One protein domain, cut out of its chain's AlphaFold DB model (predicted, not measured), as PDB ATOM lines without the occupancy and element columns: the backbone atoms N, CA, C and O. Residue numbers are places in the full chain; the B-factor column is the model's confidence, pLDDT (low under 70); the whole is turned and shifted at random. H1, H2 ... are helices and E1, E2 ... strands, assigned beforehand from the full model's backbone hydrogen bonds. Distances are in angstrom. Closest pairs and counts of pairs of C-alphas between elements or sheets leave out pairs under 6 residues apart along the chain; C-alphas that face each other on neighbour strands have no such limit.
ATOM      1  N   ARG A   4     -15.198 -35.194   2.778       82.12
ATOM      2  CA  ARG A   4     -16.213 -35.381   1.738       82.12
ATOM      3  C   ARG A   4     -16.264 -34.217   0.746       82.12
ATOM      4  O   ARG A   4     -16.359 -34.461  -0.450       82.12
ATOM      5  N   GLU A   5     -16.184 -32.981   1.232       83.81
ATOM      6  CA  GLU A   5     -16.195 -31.789   0.378       83.81
ATOM      7  C   GLU A   5     -14.930 -31.740  -0.488       83.81
ATOM      8  O   GLU A   5     -15.017 -31.451  -1.677       83.81
ATOM      9  N   LEU A   6     -13.770 -32.094   0.077       82.69
ATOM     10  CA  LEU A   6     -12.510 -32.198  -0.666       82.69
ATOM     11  C   LEU A   6     -12.582 -33.268  -1.765       82.69
ATOM     12  O   LEU A   6     -12.229 -32.993  -2.908       82.69
ATOM     13  N   ILE A   7     -13.093 -34.462  -1.451       83.50
ATOM     14  CA  ILE A   7     -13.287 -35.543  -2.429       83.50
ATOM     15  C   ILE A   7     -14.210 -35.092  -3.562       83.50
ATOM     16  O   ILE A   7     -13.935 -35.382  -4.725       83.50
ATOM     17  N   ASP A   8     -15.296 -34.385  -3.247       88.31
ATOM     18  CA  ASP A   8     -16.212 -33.874  -4.266       88.31
ATOM     19  C   ASP A   8     -15.524 -32.851  -5.194       88.31
ATOM     20  O   ASP A   8     -15.792 -32.866  -6.395       88.31
ATOM     21  N   PHE A   9     -14.581 -32.038  -4.700       85.00
ATOM     22  CA  PHE A   9     -13.759 -31.162  -5.550       85.00
ATOM     23  C   PHE A   9     -12.729 -31.924  -6.394       85.00
ATOM     24  O   PHE A   9     -12.593 -31.643  -7.587       85.00
ATOM     25  N   LEU A  10     -12.025 -32.894  -5.805       84.81
ATOM     26  CA  LEU A  10     -11.013 -33.692  -6.506       84.81
ATOM     27  C   LEU A  10     -11.634 -34.559  -7.608       84.81
ATOM     28  O   LEU A  10     -11.062 -34.696  -8.682       84.81
ATOM     29  N   ARG A  11     -12.854 -35.068  -7.398       86.81
ATOM     30  CA  ARG A  11     -13.617 -35.833  -8.404       86.81
ATOM     31  C   ARG A  11     -13.931 -35.064  -9.684       86.81
ATOM     32  O   ARG A  11     -14.303 -35.687 -10.675       86.81
ATOM     33  N   LEU A  12     -13.855 -33.735  -9.657       90.81
ATOM     34  CA  LEU A  12     -14.077 -32.890 -10.831       90.81
ATOM     35  C   LEU A  12     -12.806 -32.690 -11.670       90.81
ATOM     36  O   LEU A  12     -12.898 -32.101 -12.746       90.81
ATOM     37  N   GLN A  13     -11.646 -33.136 -11.181       88.94
ATOM     38  CA  GLN A  13     -10.360 -32.983 -11.858       88.94
ATOM     39  C   GLN A  13     -10.042 -34.177 -12.763       88.94
ATOM     40  O   GLN A  13     -10.687 -35.226 -12.701       88.94
ATOM     41  N   ASP A  14      -9.044 -33.992 -13.627       90.88
ATOM     42  CA  ASP A  14      -8.490 -35.068 -14.443       90.88
ATOM     43  C   ASP A  14      -7.857 -36.143 -13.533       90.88
ATOM     44  O   ASP A  14      -7.156 -35.783 -12.585       90.88
ATOM     45  N   PRO A  15      -8.117 -37.445 -13.761       86.38
ATOM     46  CA  PRO A  15      -7.619 -38.508 -12.888       86.38
ATOM     47  C   PRO A  15      -6.093 -38.654 -12.905       86.38
ATOM     48  O   PRO A  15      -5.547 -39.219 -11.962       86.38
ATOM     49  N   ASP A  16      -5.420 -38.155 -13.945       86.62
ATOM     50  CA  ASP A  16      -3.961 -38.155 -14.057       86.62
ATOM     51  C   ASP A  16      -3.347 -36.812 -13.604       86.62
ATOM     52  O   ASP A  16      -2.145 -36.590 -13.761       86.62
ATOM     53  N   ALA A  17      -4.152 -35.890 -13.058       85.38
ATOM     54  CA  ALA A  17      -3.651 -34.630 -12.520       85.38
ATOM     55  C   ALA A  17      -2.886 -34.842 -11.205       85.38
ATOM     56  O   ALA A  17      -3.355 -35.511 -10.286       85.38
ATOM     57  N   GLU A  18      -1.725 -34.200 -11.102       75.81
ATOM     58  CA  GLU A  18      -0.949 -34.141  -9.866       75.81
ATOM     59  C   GLU A  18      -1.604 -33.175  -8.868       75.81
ATOM     60  O   GLU A  18      -2.063 -32.088  -9.236       75.81
ATOM     61  N   VAL A  19      -1.657 -33.577  -7.597       74.56
ATOM     62  CA  VAL A  19      -2.153 -32.743  -6.497       74.56
ATOM     63  C   VAL A  19      -0.953 -32.138  -5.775       74.56
ATOM     64  O   VAL A  19      -0.168 -32.864  -5.173       74.56
ATOM     65  N   ASP A  20      -0.843 -30.810  -5.807       74.06
ATOM     66  CA  ASP A  20       0.175 -30.046  -5.075       74.06
ATOM     67  C   ASP A  20      -0.468 -29.335  -3.877       74.06
ATOM     68  O   ASP A  20      -1.527 -28.709  -4.017       74.06
ATOM     69  N   LEU A  21       0.159 -29.430  -2.699       79.19
ATOM     70  CA  LEU A  21      -0.270 -28.701  -1.510       79.19
ATOM     71  C   LEU A  21       0.664 -27.508  -1.284       79.19
ATOM     72  O   LEU A  21       1.866 -27.652  -1.074       79.19
ATOM     73  N   SER A  22       0.092 -26.307  -1.304       80.38
ATOM     74  CA  SER A  22       0.826 -25.062  -1.089       80.38
ATOM     75  C   SER A  22       0.321 -24.350   0.166       80.38
ATOM     76  O   SER A  22      -0.866 -24.037   0.278       80.38
ATOM     77  N   PHE A  23       1.231 -24.049   1.087       79.81
ATOM     78  CA  PHE A  23       0.987 -23.232   2.268       79.81
ATOM     79  C   PHE A  23       1.345 -21.783   1.960       79.81
ATOM     80  O   PHE A  23       2.450 -21.488   1.508       79.81
ATOM     81  N   VAL A  24       0.402 -20.876   2.203       82.00
ATOM     82  CA  VAL A  24       0.626 -19.438   2.056       82.00
ATOM     83  C   VAL A  24       0.698 -18.834   3.445       82.00
ATOM     84  O   VAL A  24      -0.268 -18.926   4.204       82.00
ATOM     85  N   GLN A  25       1.828 -18.218   3.768       84.44
ATOM     86  CA  GLN A  25       2.045 -17.544   5.041       84.44
ATOM     87  C   GLN A  25       2.514 -16.103   4.807       84.44
ATOM     88  O   GLN A  25       3.076 -15.810   3.751       84.44
ATOM     89  N   PRO A  26       2.249 -15.176   5.742       82.19
ATOM     90  CA  PRO A  26       2.831 -13.841   5.672       82.19
ATOM     91  C   PRO A  26       4.359 -13.928   5.685       82.19
ATOM     92  O   PRO A  26       4.926 -14.724   6.435       82.19
ATOM     93  N   ASP A  27       4.996 -13.117   4.844       81.00
ATOM     94  CA  ASP A  27       6.452 -13.037   4.775       81.00
ATOM     95  C   ASP A  27       7.001 -12.414   6.064       81.00
ATOM     96  O   ASP A  27       6.469 -11.432   6.590       81.00
ATOM     97  N   THR A  28       8.038 -13.035   6.624       78.25
ATOM     98  CA  THR A  28       8.576 -12.629   7.933       78.25
ATOM     99  C   THR A  28       9.453 -11.377   7.883       78.25
ATOM    100  O   THR A  28       9.712 -10.776   8.929       78.25
ATOM    101  N   GLU A  29       9.914 -10.977   6.698       80.75
ATOM    102  CA  GLU A  29      10.776  -9.814   6.476       80.75
ATOM    103  C   GLU A  29       9.994  -8.610   5.927       80.75
ATOM    104  O   GLU A  29      10.362  -7.465   6.209       80.75
ATOM    105  N   ASP A  30       8.889  -8.848   5.214       80.12
ATOM    106  CA  ASP A  30       8.046  -7.807   4.624       80.12
ATOM    107  C   ASP A  30       6.546  -8.095   4.854       80.12
ATOM    108  O   ASP A  30       5.929  -8.900   4.163       80.12
ATOM    109  N   ASP A  31       5.917  -7.366   5.788       73.56
ATOM    110  CA  ASP A  31       4.512  -7.542   6.234       73.56
ATOM    111  C   ASP A  31       3.461  -7.391   5.103       73.56
ATOM    112  O   ASP A  31       2.275  -7.669   5.271       73.56
ATOM    113  N   ASN A  32       3.893  -6.917   3.931       79.75
ATOM    114  CA  ASN A  32       3.069  -6.721   2.742       79.75
ATOM    115  C   ASN A  32       3.351  -7.758   1.632       79.75
ATOM    116  O   ASN A  32       2.850  -7.602   0.512       79.75
ATOM    117  N   SER A  33       4.142  -8.788   1.940       80.50
ATOM    118  CA  SER A  33       4.514  -9.902   1.066       80.50
ATOM    119  C   SER A  33       4.006 -11.233   1.634       80.50
ATOM    120  O   SER A  33       3.694 -11.359   2.818       80.50
ATOM    121  N   LEU A  34       3.851 -12.225   0.757       82.81
ATOM    122  CA  LEU A  34       3.396 -13.567   1.114       82.81
ATOM    123  C   LEU A  34       4.438 -14.578   0.650       82.81
ATOM    124  O   LEU A  34       4.799 -14.585  -0.529       82.81
ATOM    125  N   ASP A  35       4.832 -15.464   1.553       83.88
ATOM    126  CA  ASP A  35       5.625 -16.641   1.245       83.88
ATOM    127  C   ASP A  35       4.711 -17.796   0.847       83.88
ATOM    128  O   ASP A  35       3.678 -18.057   1.472       83.88
ATOM    129  N   VAL A  36       5.105 -18.510  -0.206       83.94
ATOM    130  CA  VAL A  36       4.410 -19.712  -0.668       83.94
ATOM    131  C   VAL A  36       5.351 -20.895  -0.529       83.94
ATOM    132  O   VAL A  36       6.290 -21.044  -1.309       83.94
ATOM    133  N   ILE A  37       5.067 -21.754   0.443       80.25
ATOM    134  CA  ILE A  37       5.779 -23.010   0.650       80.25
ATOM    135  C   ILE A  37       5.007 -24.095  -0.085       80.25
ATOM    136  O   ILE A  37       3.851 -24.372   0.229       80.25
ATOM    137  N   ARG A  38       5.645 -24.700  -1.084       80.25
ATOM    138  CA  ARG A  38       5.080 -25.831  -1.822       80.25
ATOM    139  C   ARG A  38       5.633 -27.114  -1.250       80.25
ATOM    140  O   ARG A  38       6.845 -27.226  -1.080       80.25
ATOM    141  N   VAL A  39       4.746 -28.053  -0.964       74.62
ATOM    142  CA  VAL A  39       5.101 -29.320  -0.346       74.62
ATOM    143  C   VAL A  39       4.464 -30.439  -1.155       74.62
ATOM    144  O   VAL A  39       3.245 -30.482  -1.333       74.62
ATOM    145  N   ALA A  40       5.303 -31.352  -1.639       75.50
ATOM    146  CA  ALA A  40       4.827 -32.594  -2.221       75.50
ATOM    147  C   ALA A  40       4.229 -33.459  -1.105       75.50
ATOM    148  O   ALA A  40       4.866 -33.669  -0.073       75.50
ATOM    149  N   LEU A  41       3.005 -33.944  -1.308       76.19
ATOM    150  CA  LEU A  41       2.396 -34.894  -0.383       76.19
ATOM    151  C   LEU A  41       3.078 -36.247  -0.545       76.19
ATOM    152  O   LEU A  41       3.066 -36.817  -1.636       76.19
ATOM    153  N   LEU A  42       3.658 -36.740   0.544       80.69
ATOM    154  CA  LEU A  42       4.329 -38.036   0.576       80.69
ATOM    155  C   LEU A  42       3.440 -39.090   1.236       80.69
ATOM    156  O   LEU A  42       3.405 -40.226   0.770       80.69
ATOM    157  N   GLU A  43       2.650 -38.702   2.245       78.44
ATOM    158  CA  GLU A  43       1.785 -39.636   2.963       78.44
ATOM    159  C   GLU A  43       0.450 -39.017   3.416       78.44
ATOM    160  O   GLU A  43       0.317 -37.805   3.618       78.44
ATOM    161  N   VAL A  44      -0.566 -39.876   3.559       80.81
ATOM    162  CA  VAL A  44      -1.899 -39.532   4.072       80.81
ATOM    163  C   VAL A  44      -2.219 -40.451   5.242       80.81
ATOM    164  O   VAL A  44      -2.322 -41.664   5.066       80.81
ATOM    165  N   LEU A  45      -2.426 -39.857   6.414       81.19
ATOM    166  CA  LEU A  45      -2.679 -40.567   7.664       81.19
ATOM    167  C   LEU A  45      -4.097 -40.316   8.164       81.19
ATOM    168  O   LEU A  45      -4.644 -39.221   8.008       81.19
ATOM    169  N   THR A  46      -4.660 -41.317   8.832       80.25
ATOM    170  CA  THR A  46      -5.905 -41.177   9.586       80.25
ATOM    171  C   THR A  46      -5.566 -41.253  11.062       80.25
ATOM    172  O   THR A  46      -5.105 -42.291  11.528       80.25
ATOM    173  N   VAL A  47      -5.789 -40.158  11.782       77.19
ATOM    174  CA  VAL A  47      -5.499 -40.048  13.211       77.19
ATOM    175  C   VAL A  47      -6.824 -40.006  13.972       77.19
ATOM    176  O   VAL A  47      -7.704 -39.207  13.615       77.19
ATOM    177  N   PRO A  48      -7.017 -40.858  14.992       73.44
ATOM    178  CA  PRO A  48      -8.178 -40.757  15.861       73.44
ATOM    179  C   PRO A  48      -8.122 -39.435  16.636       73.44
ATOM    180  O   PRO A  48      -7.102 -39.075  17.213       73.44
ATOM    181  N   ASP A  49      -9.221 -38.683  16.634       74.06
ATOM    182  CA  ASP A  49      -9.345 -37.501  17.485       74.06
ATOM    183  C   ASP A  49      -9.950 -37.923  18.828       74.06
ATOM    184  O   ASP A  49     -11.150 -38.196  18.920       74.06
ATOM    185  N   ASP A  50      -9.109 -38.005  19.859       68.19
ATOM    186  CA  ASP A  50      -9.487 -38.510  21.187       68.19
ATOM    187  C   ASP A  50     -10.557 -37.645  21.882       68.19
ATOM    188  O   ASP A  50     -11.342 -38.122  22.703       68.19
ATOM    189  N   GLU A  51     -10.653 -36.362  21.517       67.88
ATOM    190  CA  GLU A  51     -11.589 -35.416  22.131       67.88
ATOM    191  C   GLU A  51     -12.982 -35.437  21.483       67.88
ATOM    192  O   GLU A  51     -13.994 -35.224  22.162       67.88
ATOM    193  N   THR A  52     -13.060 -35.675  20.172       67.56
ATOM    194  CA  THR A  52     -14.320 -35.607  19.415       67.56
ATOM    195  C   THR A  52     -14.816 -36.961  18.913       67.56
ATOM    196  O   THR A  52     -15.985 -37.070  18.528       67.56
ATOM    197  N   GLY A  53     -13.967 -37.994  18.925       66.56
ATOM    198  CA  GLY A  53     -14.252 -39.314  18.356       66.56
ATOM    199  C   GLY A  53     -14.421 -39.300  16.832       66.56
ATOM    200  O   GLY A  53     -14.981 -40.240  16.266       66.56
ATOM    201  N   VAL A  54     -14.005 -38.218  16.168       69.25
ATOM    202  CA  VAL A  54     -14.073 -38.051  14.714       69.25
ATOM    203  C   VAL A  54     -12.683 -38.273  14.137       69.25
ATOM    204  O   VAL A  54     -11.743 -37.588  14.505       69.25
ATOM    205  N   GLU A  55     -12.540 -39.206  13.200       72.88
ATOM    206  CA  GLU A  55     -11.262 -39.443  12.524       72.88
ATOM    207  C   GLU A  55     -10.804 -38.183  11.762       72.88
ATOM    208  O   GLU A  55     -11.514 -37.672  10.885       72.88
ATOM    209  N   SER A  56      -9.613 -37.687  12.094       75.38
ATOM    210  CA  SER A  56      -8.968 -36.557  11.428       75.38
ATOM    211  C   SER A  56      -7.978 -37.070  10.384       75.38
ATOM    212  O   SER A  56      -7.162 -37.942  10.665       75.38
ATOM    213  N   VAL A  57      -8.025 -36.525   9.165       78.56
ATOM    214  CA  VAL A  57      -7.088 -36.896   8.090       78.56
ATOM    215  C   VAL A  57      -5.950 -35.889   8.038       78.56
ATOM    216  O   VAL A  57      -6.188 -34.692   7.865       78.56
ATOM    217  N   TRP A  58      -4.724 -36.382   8.176       81.94
ATOM    218  CA  TRP A  58      -3.502 -35.588   8.131       81.94
ATOM    219  C   TRP A  58      -2.832 -35.785   6.770       81.94
ATOM    220  O   TRP A  58      -2.698 -36.907   6.282       81.94
ATOM    221  N   LEU A  59      -2.439 -34.676   6.144       81.38
ATOM    222  CA  LEU A  59      -1.689 -34.660   4.891       81.38
ATOM    223  C   LEU A  59      -0.263 -34.232   5.221       81.38
ATOM    224  O   LEU A  59      -0.057 -33.087   5.629       81.38
ATOM    225  N   VAL A  60       0.691 -35.147   5.077       80.38
ATOM    226  CA  VAL A  60       2.080 -34.926   5.489       80.38
ATOM    227  C   VAL A  60       2.974 -34.877   4.258       80.38
ATOM    228  O   VAL A  60       2.856 -35.678   3.326       80.38
ATOM    229  N   GLY A  61       3.874 -33.901   4.243       79.94
ATOM    230  CA  GLY A  61       4.872 -33.749   3.200       79.94
ATOM    231  C   GLY A  61       6.061 -32.932   3.695       79.94
ATOM    232  O   GLY A  61       5.953 -32.202   4.679       79.94
ATOM    233  N   GLY A  62       7.190 -33.063   3.008       80.00
ATOM    234  CA  GLY A  62       8.482 -32.515   3.419       80.00
ATOM    235  C   GLY A  62       9.618 -33.200   2.661       80.00
ATOM    236  O   GLY A  62       9.365 -33.846   1.643       80.00
ATOM    237  N   GLU A  63      10.860 -33.070   3.134       82.00
ATOM    238  CA  GLU A  63      11.922 -33.981   2.692       82.00
ATOM    239  C   GLU A  63      11.632 -35.391   3.226       82.00
ATOM    240  O   GLU A  63      11.106 -35.544   4.327       82.00
ATOM    241  N   ASP A  64      11.960 -36.418   2.439       79.19
ATOM    242  CA  ASP A  64      11.619 -37.823   2.724       79.19
ATOM    243  C   ASP A  64      12.060 -38.246   4.136       79.19
ATOM    244  O   ASP A  64      11.266 -38.783   4.899       79.19
ATOM    245  N   SER A  65      13.281 -37.863   4.535       83.31
ATOM    246  CA  SER A  65      13.821 -38.147   5.867       83.31
ATOM    247  C   SER A  65      13.064 -37.452   6.997       83.31
ATOM    248  O   SER A  65      12.872 -38.051   8.045       83.31
ATOM    249  N   ASP A  66      12.616 -36.208   6.792       85.25
ATOM    250  CA  ASP A  66      11.861 -35.476   7.816       85.25
ATOM    251  C   ASP A  66      10.468 -36.085   8.006       85.25
ATOM    252  O   ASP A  66       9.937 -36.106   9.117       85.25
ATOM    253  N   VAL A  67       9.867 -36.582   6.917       84.00
ATOM    254  CA  VAL A  67       8.597 -37.307   6.983       84.00
ATOM    255  C   VAL A  67       8.790 -38.642   7.694       84.00
ATOM    256  O   VAL A  67       8.028 -38.927   8.611       84.00
ATOM    257  N   GLU A  68       9.815 -39.423   7.348       84.69
ATOM    258  CA  GLU A  68      10.130 -40.679   8.043       84.69
ATOM    259  C   GLU A  68      10.378 -40.466   9.547       84.69
ATOM    260  O   GLU A  68       9.787 -41.171  10.366       84.69
ATOM    261  N   ASP A  69      11.183 -39.466   9.925       87.06
ATOM    262  CA  ASP A  69      11.457 -39.125  11.329       87.06
ATOM    263  C   ASP A  69      10.177 -38.694  12.073       87.06
ATOM    264  O   ASP A  69       9.963 -39.060  13.231       87.06
ATOM    265  N   PHE A  70       9.299 -37.927  11.416       85.75
ATOM    266  CA  PHE A  70       8.004 -37.544  11.978       85.75
ATOM    267  C   PHE A  70       7.101 -38.762  12.211       85.75
ATOM    268  O   PHE A  70       6.491 -38.866  13.276       85.75
ATOM    269  N   LEU A  71       7.028 -39.681  11.242       84.75
ATOM    270  CA  LEU A  71       6.221 -40.899  11.330       84.75
ATOM    271  C   LEU A  71       6.684 -41.814  12.468       84.75
ATOM    272  O   LEU A  71       5.851 -42.313  13.224       84.75
ATOM    273  N   ASP A  72       7.997 -41.997  12.624       85.88
ATOM    274  CA  ASP A  72       8.574 -42.771  13.730       85.88
ATOM    275  C   ASP A  72       8.211 -42.153  15.090       85.88
ATOM    276  O   ASP A  72       7.760 -42.850  16.000       85.88
ATOM    277  N   ALA A  73       8.299 -40.822  15.199       85.88
ATOM    278  CA  ALA A  73       7.997 -40.101  16.432       85.88
ATOM    279  C   ALA A  73       6.523 -40.204  16.859       85.88
ATOM    280  O   ALA A  73       6.253 -40.291  18.055       85.88
ATOM    281  N   ILE A  74       5.575 -40.191  15.914       80.06
ATOM    282  CA  ILE A  74       4.143 -40.319  16.236       80.06
ATOM    283  C   ILE A  74       3.699 -41.773  16.415       80.06
ATOM    284  O   ILE A  74       2.734 -42.023  17.126       80.06
ATOM    285  N   SER A  75       4.401 -42.737  15.809       69.88
ATOM    286  CA  SER A  75       4.095 -44.163  15.973       69.88
ATOM    287  C   SER A  75       4.500 -44.701  17.350       69.88
ATOM    288  O   SER A  75       4.050 -45.782  17.725       69.88
ATOM    289  N   GLY A  76       5.361 -43.990  18.084       55.75
ATOM    290  CA  GLY A  76       5.849 -44.392  19.403       55.75
ATOM    291  C   GLY A  76       4.914 -44.089  20.580       55.75
ATOM    292  O   GLY A  76       5.225 -44.521  21.684       55.75
ATOM    293  N   ASP A  77       3.805 -43.369  20.375       52.25
ATOM    294  CA  ASP A  77       2.859 -42.986  21.447       52.25
ATOM    295  C   ASP A  77       1.698 -44.000  21.619       52.25
ATOM    296  O   ASP A  77       0.986 -43.959  22.616       52.25
TER     297      ASP A  77
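What this domain is: This is residues 4 to 77 of the 82 residues of an uncharacterized protein of Actinobacteria bacterium (UniProt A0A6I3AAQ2). Two antiparallel strand hairpins, E1 with E2 and E3 with E4, make the two arms of an open V, its corner where E2 runs on into E3; helix H2 folds back over the E3 E4 arm, and the short helix H1 sits away from both arms, at the far end of a link whose residues 11 to 17 stick out. The printed part has 74 residues, with two named helices and four named strands in the order H1 E1 E2 E3 E4 H2. There are two sheets of two strands, in the orders E1 - E2 and E3 - E4, both antiparallel, and the class is mixed, helices and strands. The whole is loose, with a radius of gyration of the C-alphas of 15.8 A and spans of 40 by 34 by 27 A.

How they stand to each other: Begin at H1, residues 4 to 10, of which 4 to 9 stand free. Past a short link look for the hairpin of E1, residues 21 to 26, and E2, residues 34 to 39: N 23 and O 37 are 2.8 A apart, within hydrogen-bond range, as are N 35 and O 25 at 2.8 A. E2 runs on at 84 degrees, across a break of 1 residue, into E3, residues 41 to 47; the two meet only through their link. E3 forms a hairpin with E4, residues 56 to 61, where N 47 and O 56 are 2.8 A apart and N 58 and O 45 are 2.8 A apart. Between the hairpins, the closest C-alphas of E2 and E4 are those of Val 39 and Gly 61, 5.7 A apart. A tight link leads to H2, residues 64 to 75; its closest C-alpha to E4 is that of Val 67, 6.4 A from that of Gly 61. H1 is apart from E2, E3, E4 and H2, and H2 is apart from E1 and E2. In H1 and H2 every O i to N i+4 pair is within hydrogen-bond range.

Where its parts are: Find C-alpha 4 at (-16.213, -35.381, 1.738), where H1 begins; it spans 9.9 A to C-alpha 10. E1 covers 16.8 A from C-alpha 21 to C-alpha 26, and E2 15.9 A from C-alpha 34 to C-alpha 39. E3 begins at C-alpha 41, at (2.396, -34.894, -0.383), and covers 16.5 A to C-alpha 47; E4 covers 16.3 A from C-alpha 56 to C-alpha 61. H2 runs 16.5 A from C-alpha 64 to C-alpha 75 at (4.095, -44.163, 15.973).

The domain as a whole: The two C-alphas farthest apart are those of Asn 32 and Gly 76, at 41.3 A. The printed part has no cut, and no link is long. The mean pLDDT of the printed part is 79.6; look for values under 70 at residues 50 to 54 and 75 to 77.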